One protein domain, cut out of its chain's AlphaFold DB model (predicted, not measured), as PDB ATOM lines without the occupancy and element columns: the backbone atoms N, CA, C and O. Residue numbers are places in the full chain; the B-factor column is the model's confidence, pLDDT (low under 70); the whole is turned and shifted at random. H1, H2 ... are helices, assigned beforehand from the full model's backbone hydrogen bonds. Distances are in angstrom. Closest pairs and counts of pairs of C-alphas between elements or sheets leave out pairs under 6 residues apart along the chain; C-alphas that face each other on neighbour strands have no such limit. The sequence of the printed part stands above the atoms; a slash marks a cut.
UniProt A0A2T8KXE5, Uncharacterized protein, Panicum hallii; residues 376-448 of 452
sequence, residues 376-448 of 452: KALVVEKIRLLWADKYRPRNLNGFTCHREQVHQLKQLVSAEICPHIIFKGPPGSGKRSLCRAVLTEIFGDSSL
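Overview. This is residues 376 to 448 of the 452 residues of an uncharacterized protein of Panicum hallii (UniProt A0A2T8KXE5). Two helices, H3 and H2, run side by side the same way, joined by a long looping stretch with no named element, and a thin tail, residues 376 to 387, sticks out and makes much of the length. The short H4 sits at a corner by the last residues of H3, and the short H1 lies where the tail meets the body. The printed part has 73 residues with four named helices, in the order H1, H2, H3, H4, and no named strand; the class is all helix, though the helices hold 33 residues, under half. The whole is loose, with a radius of gyration of the C-alphas of 14.7 A, and elongated, spanning 49 by 28 by 20 A.

Along the chain. H3, residues 431 to 443, is the longest helix, 18.2 A from C-alpha 431 at (-30.832, -38.067, -25.426) to C-alpha 443. H2, residues 403 to 414, measures 16.3 A. H1 is residues 387 to 390. H4, residues 445 to 448, ends with C-alpha 448 at (-22.738, -28.241, -14.886).

Arrangement. H3 and H2 touch, through residues 438 to 442 and 409 to 413 alone; their closest C-alphas, of Ile 442 and Val 413, are 6.3 A apart. Their lines stand at a shallow tilt of 26 degrees, the same way. H3 and H4 touch only at the corner by their tight link; their closest C-alphas, of Thr 440 and Ser 447, are 5.8 A apart. H1 is apart from H2, H3 and H4. In H2 and H3 every O i to N i+4 pair is within hydrogen-bond range; H1 and H4 are too short for such a pair.

Size, cuts and confidence. The C-alphas of Lys 376 and Ala 415, the two farthest apart, are 49.0 A apart. Without residues 376 to 387, which stand free, the body spans 30 by 25 by 18 A. The links H1 to H2 and H2 to H3 are long, and the printed part has no cut. The pLDDT is under 70 at residues 376 to 384 and 446 to 448.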
ATOM      1  N   LYS A 376     -18.980  -4.476 -27.164       56.41
ATOM      2  CA  LYS A 376     -20.342  -4.535 -27.728       56.41
ATOM      3  C   LYS A 376     -20.699  -5.925 -28.267       56.41
ATOM      4  O   LYS A 376     -21.867  -6.290 -28.198       56.41
ATOM      5  N   ALA A 377     -19.732  -6.714 -28.737       54.38
ATOM      6  CA  ALA A 377     -19.928  -8.119 -29.096       54.38
ATOM      7  C   ALA A 377     -20.107  -9.011 -27.850       54.38
ATOM      8  O   ALA A 377     -21.009  -9.843 -27.835       54.38
ATOM      9  N   LEU A 378     -19.367  -8.759 -26.764       53.53
ATOM     10  CA  LEU A 378     -19.596  -9.377 -25.447       53.53
ATOM     11  C   LEU A 378     -21.004  -9.045 -24.906       53.53
ATOM     12  O   LEU A 378     -21.672  -9.882 -24.309       53.53
ATOM     13  N   VAL A 379     -21.544  -7.856 -25.200       49.59
ATOM     14  CA  VAL A 379     -22.954  -7.521 -24.902       49.59
ATOM     15  C   VAL A 379     -23.959  -8.348 -25.738       49.59
ATOM     16  O   VAL A 379     -25.106  -8.514 -25.312       49.59
ATOM     17  N   VAL A 380     -23.547  -8.939 -26.868       50.28
ATOM     18  CA  VAL A 380     -24.357  -9.892 -27.659       50.28
ATOM     19  C   VAL A 380     -24.275 -11.329 -27.117       50.28
ATOM     20  O   VAL A 380     -25.209 -12.096 -27.352       50.28
ATOM     21  N   GLU A 381     -23.274 -11.692 -26.299       55.62
ATOM     22  CA  GLU A 381     -23.190 -13.022 -25.651       55.62
ATOM     23  C   GLU A 381     -24.406 -13.341 -24.774       55.62
ATOM     24  O   GLU A 381     -24.737 -14.508 -24.558       55.62
ATOM     25  N   LYS A 382     -25.165 -12.322 -24.346       57.28
ATOM     26  CA  LYS A 382     -26.501 -12.510 -23.764       57.28
ATOM     27  C   LYS A 382     -27.563 -12.837 -24.825       57.28
ATOM     28  O   LYS A 382     -28.679 -12.302 -24.797       57.28
ATOM     29  N   ILE A 383     -27.239 -13.781 -25.714       64.44
ATOM     30  CA  ILE A 383     -28.204 -14.520 -26.525       64.44
ATOM     31  C   ILE A 383     -29.280 -15.022 -25.561       64.44
ATOM     32  O   ILE A 383     -28.996 -15.694 -24.567       64.44
ATOM     33  N   ARG A 384     -30.537 -14.637 -25.807       69.44
ATOM     34  CA  ARG A 384     -31.653 -15.002 -24.929       69.44
ATOM     35  C   ARG A 384     -31.745 -16.526 -24.888       69.44
ATOM     36  O   ARG A 384     -32.089 -17.113 -25.911       69.44
ATOM     37  N   LEU A 385     -31.455 -17.136 -23.728       78.12
ATOM     38  CA  LEU A 385     -31.493 -18.592 -23.553       78.12
ATOM     39  C   LEU A 385     -32.760 -19.157 -24.194       78.12
ATOM     40  O   LEU A 385     -33.877 -18.780 -23.815       78.12
ATOM     41  N   LEU A 386     -32.576 -20.065 -25.153       84.50
ATOM     42  CA  LEU A 386     -33.688 -20.738 -25.802       84.50
ATOM     43  C   LEU A 386     -34.498 -21.470 -24.732       84.50
ATOM     44  O   LEU A 386     -33.956 -21.974 -23.744       84.50
ATOM     45  N   TRP A 387     -35.813 -21.562 -24.927       84.81
ATOM     46  CA  TRP A 387     -36.679 -22.241 -23.961       84.81
ATOM     47  C   TRP A 387     -36.251 -23.709 -23.774       84.81
ATOM     48  O   TRP A 387     -36.295 -24.217 -22.658       84.81
ATOM     49  N   ALA A 388     -35.724 -24.348 -24.824       82.75
ATOM     50  CA  ALA A 388     -35.145 -25.692 -24.778       82.75
ATOM     51  C   ALA A 388     -33.904 -25.827 -23.866       82.75
ATOM     52  O   ALA A 388     -33.667 -26.908 -23.332       82.75
ATOM     53  N   ASP A 389     -33.125 -24.758 -23.667       83.62
ATOM     54  CA  ASP A 389     -31.989 -24.735 -22.733       83.62
ATOM     55  C   ASP A 389     -32.432 -24.327 -21.326       83.62
ATOM     56  O   ASP A 389     -32.044 -24.964 -20.346       83.62
ATOM     57  N   LYS A 390     -33.304 -23.314 -21.219       84.31
ATOM     58  CA  LYS A 390     -33.851 -22.830 -19.940       84.31
ATOM     59  C   LYS A 390     -34.646 -23.909 -19.196       84.31
ATOM     60  O   LYS A 390     -34.566 -23.984 -17.973       84.31
ATOM     61  N   TYR A 391     -35.409 -24.722 -19.926       85.31
ATOM     62  CA  TYR A 391     -36.213 -25.822 -19.385       85.31
ATOM     63  C   TYR A 391     -35.555 -27.199 -19.582       85.31
ATOM     64  O   TYR A 391     -36.228 -28.219 -19.427       85.31
ATOM     65  N   ARG A 392     -34.249 -27.265 -19.895       86.38
ATOM     66  CA  ARG A 392     -33.524 -28.544 -19.910       86.38
ATOM     67  C   ARG A 392     -33.485 -29.118 -18.484       86.38
ATOM     68  O   ARG A 392     -32.930 -28.458 -17.602       86.38
ATOM     69  N   PRO A 393     -34.021 -30.328 -18.232       86.00
ATOM     70  CA  PRO A 393     -33.908 -30.961 -16.922       86.00
ATOM     71  C   PRO A 393     -32.435 -31.210 -16.581       86.00
ATOM     72  O   PRO A 393     -31.668 -31.669 -17.429       86.00
ATOM     73  N   ARG A 394     -32.048 -30.879 -15.343       84.12
ATOM     74  CA  ARG A 394     -30.685 -31.087 -14.829       84.12
ATOM     75  C   ARG A 394     -30.519 -32.474 -14.215       84.12
ATOM     76  O   ARG A 394     -29.602 -33.176 -14.590       84.12
ATOM     77  N   ASN A 395     -31.430 -32.883 -13.337       85.25
ATOM     78  CA  ASN A 395     -31.376 -34.147 -12.593       85.25
ATOM     79  C   ASN A 395     -32.260 -35.218 -13.259       85.25
ATOM     80  O   ASN A 395     -33.253 -34.870 -13.913       85.25
ATOM     81  N   LEU A 396     -32.023 -36.514 -13.003       85.06
ATOM     82  CA  LEU A 396     -32.876 -37.588 -13.543       85.06
ATOM     83  C   LEU A 396     -34.318 -37.557 -12.988       85.06
ATOM     84  O   LEU A 396     -35.222 -38.182 -13.538       85.06
ATOM     85  N   ASN A 397     -34.591 -36.810 -11.914       83.88
ATOM     86  CA  ASN A 397     -35.957 -36.535 -11.439       83.88
ATOM     87  C   ASN A 397     -36.736 -35.520 -12.302       83.88
ATOM     88  O   ASN A 397     -37.955 -35.447 -12.185       83.88
ATOM     89  N   GLY A 398     -36.068 -34.751 -13.172       82.62
ATOM     90  CA  GLY A 398     -36.707 -33.727 -14.008       82.62
ATOM     91  C   GLY A 398     -37.343 -34.240 -15.308       82.62
ATOM     92  O   GLY A 398     -37.947 -33.456 -16.037       82.62
ATOM     93  N   PHE A 399     -37.197 -35.528 -15.629       84.38
ATOM     94  CA  PHE A 399     -37.687 -36.110 -16.880       84.38
ATOM     95  C   PHE A 399     -39.133 -36.593 -16.740       84.38
ATOM     96  O   PHE A 399     -39.448 -37.458 -15.927       84.38
ATOM     97  N   THR A 400     -40.020 -36.041 -17.567       80.88
ATOM     98  CA  THR A 400     -41.420 -36.479 -17.673       80.88
ATOM     99  C   THR A 400     -41.586 -37.675 -18.614       80.88
ATOM    100  O   THR A 400     -42.461 -38.514 -18.377       80.88
ATOM    101  N   CYS A 401     -40.739 -37.758 -19.645       76.44
ATOM    102  CA  CYS A 401     -40.611 -38.862 -20.595       76.44
ATOM    103  C   CYS A 401     -39.678 -39.980 -20.085       76.44
ATOM    104  O   CYS A 401     -38.928 -39.786 -19.131       76.44
ATOM    105  N   HIS A 402     -39.727 -41.145 -20.744       80.75
ATOM    106  CA  HIS A 402     -38.776 -42.262 -20.581       80.75
ATOM    107  C   HIS A 402     -38.590 -42.723 -19.121       80.75
ATOM    108  O   HIS A 402     -37.476 -42.922 -18.641       80.75
ATOM    109  N   ARG A 403     -39.700 -42.842 -18.375       83.81
ATOM    110  CA  ARG A 403     -39.690 -43.061 -16.916       83.81
ATOM    111  C   ARG A 403     -39.018 -44.365 -16.490       83.81
ATOM    112  O   ARG A 403     -38.362 -44.384 -15.452       83.81
ATOM    113  N   GLU A 404     -39.182 -45.434 -17.266       83.19
ATOM    114  CA  GLU A 404     -38.557 -46.729 -16.983       83.19
ATOM    115  C   GLU A 404     -37.040 -46.647 -17.190       83.19
ATOM    116  O   GLU A 404     -36.271 -46.981 -16.292       83.19
ATOM    117  N   GLN A 405     -36.620 -46.083 -18.323       84.25
ATOM    118  CA  GLN A 405     -35.221 -45.829 -18.662       84.25
ATOM    119  C   GLN A 405     -34.535 -44.946 -17.606       84.25
ATOM    120  O   GLN A 405     -33.432 -45.237 -17.152       84.25
ATOM    121  N   VAL A 406     -35.221 -43.892 -17.158       87.81
ATOM    122  CA  VAL A 406     -34.793 -42.998 -16.070       87.81
ATOM    123  C   VAL A 406     -34.675 -43.732 -14.728       87.81
ATOM    124  O   VAL A 406     -33.794 -43.404 -13.936       87.81
ATOM    125  N   HIS A 407     -35.533 -44.716 -14.445       87.44
ATOM    126  CA  HIS A 407     -35.440 -45.514 -13.220       87.44
ATOM    127  C   HIS A 407     -34.282 -46.521 -13.275       87.44
ATOM    128  O   HIS A 407     -33.534 -46.626 -12.307       87.44
ATOM    129  N   GLN A 408     -34.077 -47.187 -14.416       85.81
ATOM    130  CA  GLN A 408     -32.930 -48.071 -14.654       85.81
ATOM    131  C   GLN A 408     -31.602 -47.306 -14.518       85.81
ATOM    132  O   GLN A 408     -30.708 -47.749 -13.801       85.81
ATOM    133  N   LEU A 409     -31.496 -46.109 -15.109       85.38
ATOM    134  CA  LEU A 409     -30.315 -45.247 -14.961       85.38
ATOM    135  C   LEU A 409     -30.042 -44.862 -13.499       85.38
ATOM    136  O   LEU A 409     -28.898 -44.942 -13.063       85.38
ATOM    137  N   LYS A 410     -31.074 -44.517 -12.715       87.31
ATOM    138  CA  LYS A 410     -30.916 -44.241 -11.271       87.31
ATOM    139  C   LYS A 410     -30.395 -45.448 -10.502       87.31
ATOM    140  O   LYS A 410     -29.577 -45.269  -9.609       87.31
ATOM    141  N   GLN A 411     -30.849 -46.658 -10.830       85.81
ATOM    142  CA  GLN A 411     -30.351 -47.882 -10.196       85.81
ATOM    143  C   GLN A 411     -28.864 -48.113 -10.512       85.81
ATOM    144  O   GLN A 411     -28.110 -48.421  -9.597       85.81
ATOM    145  N   LEU A 412     -28.432 -47.887 -11.758       84.69
ATOM    146  CA  LEU A 412     -27.019 -47.992 -12.156       84.69
ATOM    147  C   LEU A 412     -26.136 -46.950 -11.448       84.69
ATOM    148  O   LEU A 412     -25.098 -47.307 -10.899       84.69
ATOM    149  N   VAL A 413     -26.569 -45.684 -11.387       85.75
ATOM    150  CA  VAL A 413     -25.845 -44.627 -10.651       85.75
ATOM    151  C   VAL A 413     -25.796 -44.933  -9.149       85.75
ATOM    152  O   VAL A 413     -24.742 -44.811  -8.538       85.75
ATOM    153  N   SER A 414     -26.903 -45.408  -8.564       84.12
ATOM    154  CA  SER A 414     -26.976 -45.788  -7.139       84.12
ATOM    155  C   SER A 414     -26.152 -47.031  -6.787       84.12
ATOM    156  O   SER A 414     -25.917 -47.284  -5.610       84.12
ATOM    157  N   ALA A 415     -25.753 -47.825  -7.782       80.31
ATOM    158  CA  ALA A 415     -24.880 -48.985  -7.622       80.31
ATOM    159  C   ALA A 415     -23.394 -48.654  -7.858       80.31
ATOM    160  O   ALA A 415     -22.574 -49.566  -7.824       80.31
ATOM    161  N   GLU A 416     -23.060 -47.397  -8.182       76.62
ATOM    162  CA  GLU A 416     -21.733 -46.903  -8.610       76.62
ATOM    163  C   GLU A 416     -21.135 -47.597  -9.862       76.62
ATOM    164  O   GLU A 416     -20.093 -47.195 -10.379       76.62
ATOM    165  N   ILE A 417     -21.830 -48.589 -10.427       74.69
ATOM    166  CA  ILE A 417     -21.431 -49.362 -11.606       74.69
ATOM    167  C   ILE A 417     -22.105 -48.764 -12.846       74.69
ATOM    168  O   ILE A 417     -23.241 -49.095 -13.191       74.69
ATOM    169  N   CYS A 418     -21.382 -47.890 -13.550       77.88
ATOM    170  CA  CYS A 418     -21.828 -47.306 -14.815       77.88
ATOM    171  C   CYS A 418     -21.164 -48.009 -16.022       77.88
ATOM    172  O   CYS A 418     -20.023 -47.684 -16.355       77.88
ATOM    173  N   PRO A 419     -21.845 -48.951 -16.707       82.56
ATOM    174  CA  PRO A 419     -21.337 -49.562 -17.939       82.56
ATOM    175  C   PRO A 419     -21.336 -48.572 -19.121       82.56
ATOM    176  O   PRO A 419     -21.849 -47.453 -19.033       82.56
ATOM    177  N   HIS A 420     -20.791 -48.988 -20.267       85.25
ATOM    178  CA  HIS A 420     -20.830 -48.200 -21.503       85.25
ATOM    179  C   HIS A 420     -22.254 -48.144 -22.093       85.25
ATOM    180  O   HIS A 420     -22.709 -49.071 -22.759       85.25
ATOM    181  N   ILE A 421     -22.962 -47.034 -21.859       86.00
ATOM    182  CA  ILE A 421     -24.358 -46.839 -22.283       86.00
ATOM    183  C   ILE A 421     -24.427 -46.067 -23.610       86.00
ATOM    184  O   ILE A 421     -24.039 -44.901 -23.695       86.00
ATOM    185  N   ILE A 422     -25.003 -46.695 -24.639       88.00
ATOM    186  CA  ILE A 422     -25.322 -46.062 -25.930       88.00
ATOM    187  C   ILE A 422     -26.786 -45.601 -25.922       88.00
ATOM    188  O   ILE A 422     -27.681 -46.391 -25.642       88.00
ATOM    189  N   PHE A 423     -27.044 -44.337 -26.273       88.06
ATOM    190  CA  PHE A 423     -28.389 -43.744 -26.302       88.06
ATOM    191  C   PHE A 423     -28.953 -43.723 -27.741       88.06
ATOM    192  O   PHE A 423     -28.622 -42.825 -28.521       88.06
ATOM    193  N   LYS A 424     -29.843 -44.661 -28.101       88.75
ATOM    194  CA  LYS A 424     -30.576 -44.671 -29.392       88.75
ATOM    195  C   LYS A 424     -31.963 -44.023 -29.240       88.75
ATOM    196  O   LYS A 424     -32.538 -44.040 -28.160       88.75
ATOM    197  N   GLY A 425     -32.496 -43.425 -30.309       87.94
ATOM    198  CA  GLY A 425     -33.839 -42.815 -30.345       87.94
ATOM    199  C   GLY A 425     -33.942 -41.650 -31.345       87.94
ATOM    200  O   GLY A 425     -32.911 -41.245 -31.898       87.94
ATOM    201  N   PRO A 426     -35.135 -41.071 -31.572       87.38
ATOM    202  CA  PRO A 426     -35.353 -39.985 -32.540       87.38
ATOM    203  C   PRO A 426     -34.656 -38.659 -32.151       87.38
ATOM    204  O   PRO A 426     -34.140 -38.518 -31.032       87.38
ATOM    205  N   PRO A 427     -34.578 -37.658 -33.052       85.25
ATOM    206  CA  PRO A 427     -34.242 -36.290 -32.658       85.25
ATOM    207  C   PRO A 427     -35.288 -35.748 -31.666       85.25
ATOM    208  O   PRO A 427     -36.440 -36.170 -31.664       85.25
ATOM    209  N   GLY A 428     -34.886 -34.828 -30.790       83.94
ATOM    210  CA  GLY A 428     -35.797 -34.193 -29.827       83.94
ATOM    211  C   GLY A 428     -36.159 -35.008 -28.574       83.94
ATOM    212  O   GLY A 428     -36.504 -34.388 -27.575       83.94
ATOM    213  N   SER A 429     -35.982 -36.339 -28.536       84.19
ATOM    214  CA  SER A 429     -36.328 -37.176 -27.358       84.19
ATOM    215  C   SER A 429     -35.517 -36.901 -26.079       84.19
ATOM    216  O   SER A 429     -35.751 -37.499 -25.037       84.19
ATOM    217  N   GLY A 430     -34.549 -35.984 -26.126       87.31
ATOM    218  CA  GLY A 430     -33.793 -35.567 -24.946       87.31
ATOM    219  C   GLY A 430     -32.530 -36.378 -24.661       87.31
ATOM    220  O   GLY A 430     -31.925 -36.144 -23.623       87.31
ATOM    221  N   LYS A 431     -32.064 -37.248 -25.574       90.00
ATOM    222  CA  LYS A 431     -30.832 -38.067 -25.426       90.00
ATOM    223  C   LYS A 431     -29.643 -37.322 -24.787       90.00
ATOM    224  O   LYS A 431     -29.098 -37.775 -23.787       90.00
ATOM    225  N   ARG A 432     -29.277 -36.143 -25.323       89.38
ATOM    226  CA  ARG A 432     -28.178 -35.297 -24.800       89.38
ATOM    227  C   ARG A 432     -28.473 -34.748 -23.400       89.38
ATOM    228  O   ARG A 432     -27.563 -34.650 -22.584       89.38
ATOM    229  N   SER A 433     -29.730 -34.402 -23.116       89.75
ATOM    230  CA  SER A 433     -30.166 -33.968 -21.785       89.75
ATOM    231  C   SER A 433     -30.084 -35.117 -20.780       89.75
ATOM    232  O   SER A 433     -29.589 -34.909 -19.681       89.75
ATOM    233  N   LEU A 434     -30.530 -36.322 -21.157       89.12
ATOM    234  CA  LEU A 434     -30.530 -37.504 -20.292       89.12
ATOM    235  C   LEU A 434     -29.101 -37.936 -19.949       89.12
ATOM    236  O   LEU A 434     -28.794 -38.129 -18.780       89.12
ATOM    237  N   CYS A 435     -28.206 -37.976 -20.940       89.31
ATOM    238  CA  CYS A 435     -26.777 -38.200 -20.717       89.31
ATOM    239  C   CYS A 435     -26.166 -37.139 -19.776       89.31
ATOM    240  O   CYS A 435     -25.528 -37.500 -18.789       89.31
ATOM    241  N   ARG A 436     -26.433 -35.836 -19.990       89.00
ATOM    242  CA  ARG A 436     -25.965 -34.780 -19.066       89.00
ATOM    243  C   ARG A 436     -26.518 -34.966 -17.647       89.00
ATOM    244  O   ARG A 436     -25.785 -34.719 -16.701       89.00
ATOM    245  N   ALA A 437     -27.759 -35.428 -17.509       88.81
ATOM    246  CA  ALA A 437     -28.386 -35.666 -16.214       88.81
ATOM    247  C   ALA A 437     -27.805 -36.877 -15.463       88.81
ATOM    248  O   ALA A 437     -27.625 -36.799 -14.250       88.81
ATOM    249  N   VAL A 438     -27.437 -37.953 -16.170       88.19
ATOM    250  CA  VAL A 438     -26.647 -39.062 -15.595       88.19
ATOM    251  C   VAL A 438     -25.290 -38.543 -15.112       88.19
ATOM    252  O   VAL A 438     -24.914 -38.783 -13.969       88.19
ATOM    253  N   LEU A 439     -24.584 -37.768 -15.942       87.88
ATOM    254  CA  LEU A 439     -23.276 -37.206 -15.584       87.88
ATOM    255  C   LEU A 439     -23.346 -36.282 -14.358       87.88
ATOM    256  O   LEU A 439     -22.458 -36.345 -13.515       87.88
ATOM    257  N   THR A 440     -24.403 -35.479 -14.200       87.50
ATOM    258  CA  THR A 440     -24.598 -34.658 -12.989       87.50
ATOM    259  C   THR A 440     -24.986 -35.459 -11.750       87.50
ATOM    260  O   THR A 440     -24.791 -34.972 -10.644       87.50
ATOM    261  N   GLU A 441     -25.538 -36.663 -11.909       86.62
ATOM    262  CA  GLU A 441     -25.893 -37.536 -10.782       86.62
ATOM    263  C   GLU A 441     -24.678 -38.368 -10.317       86.62
ATOM    264  O   GLU A 441     -24.562 -38.647  -9.131       86.62
ATOM    265  N   ILE A 442     -23.724 -38.656 -11.217       86.56
ATOM    266  CA  ILE A 442     -22.427 -39.298 -10.912       86.56
ATOM    267  C   ILE A 442     -21.382 -38.287 -10.398       86.56
ATOM    268  O   ILE A 442     -20.729 -38.525  -9.388       86.56
ATOM    269  N   PHE A 443     -21.197 -37.156 -11.090       84.44
ATOM    270  CA  PHE A 443     -20.123 -36.182 -10.818       84.44
ATOM    271  C   PHE A 443     -20.586 -34.924 -10.060       84.44
ATOM    272  O   PHE A 443     -19.794 -34.005  -9.826       84.44
ATOM    273  N   GLY A 444     -21.870 -34.846  -9.700       80.69
ATOM    274  CA  GLY A 444     -22.471 -33.691  -9.034       80.69
ATOM    275  C   GLY A 444     -22.560 -32.429  -9.903       80.69
ATOM    276  O   GLY A 444     -22.221 -32.409 -11.095       80.69
ATOM    277  N   ASP A 445     -22.987 -31.330  -9.271       74.38
ATOM    278  CA  ASP A 445     -23.151 -30.011  -9.905       74.38
ATOM    279  C   ASP A 445     -21.847 -29.439 -10.492       74.38
ATOM    280  O   ASP A 445     -21.898 -28.601 -11.392       74.38
ATOM    281  N   SER A 446     -20.677 -29.932 -10.067       63.16
ATOM    282  CA  SER A 446     -19.361 -29.612 -10.644       63.16
ATOM    283  C   SER A 446     -19.330 -29.764 -12.171       63.16
ATOM    284  O   SER A 446     -18.710 -28.964 -12.872       63.16
ATOM    285  N   SER A 447     -20.055 -30.757 -12.698       60.06
ATOM    286  CA  SER A 447     -20.170 -31.037 -14.137       60.06
ATOM    287  C   SER A 447     -21.059 -30.044 -14.908       60.06
ATOM    288  O   SER A 447     -21.009 -29.988 -16.141       60.06
ATOM    289  N   LEU A 448     -21.863 -29.216 -14.226       59.81
ATOM    290  CA  LEU A 448     -22.738 -28.241 -14.886       59.81
ATOM    291  C   LEU A 448     -21.975 -27.066 -15.503       59.81
ATOM    292  O   LEU A 448     -22.495 -26.468 -16.446       59.81
TER     293      LEU A 448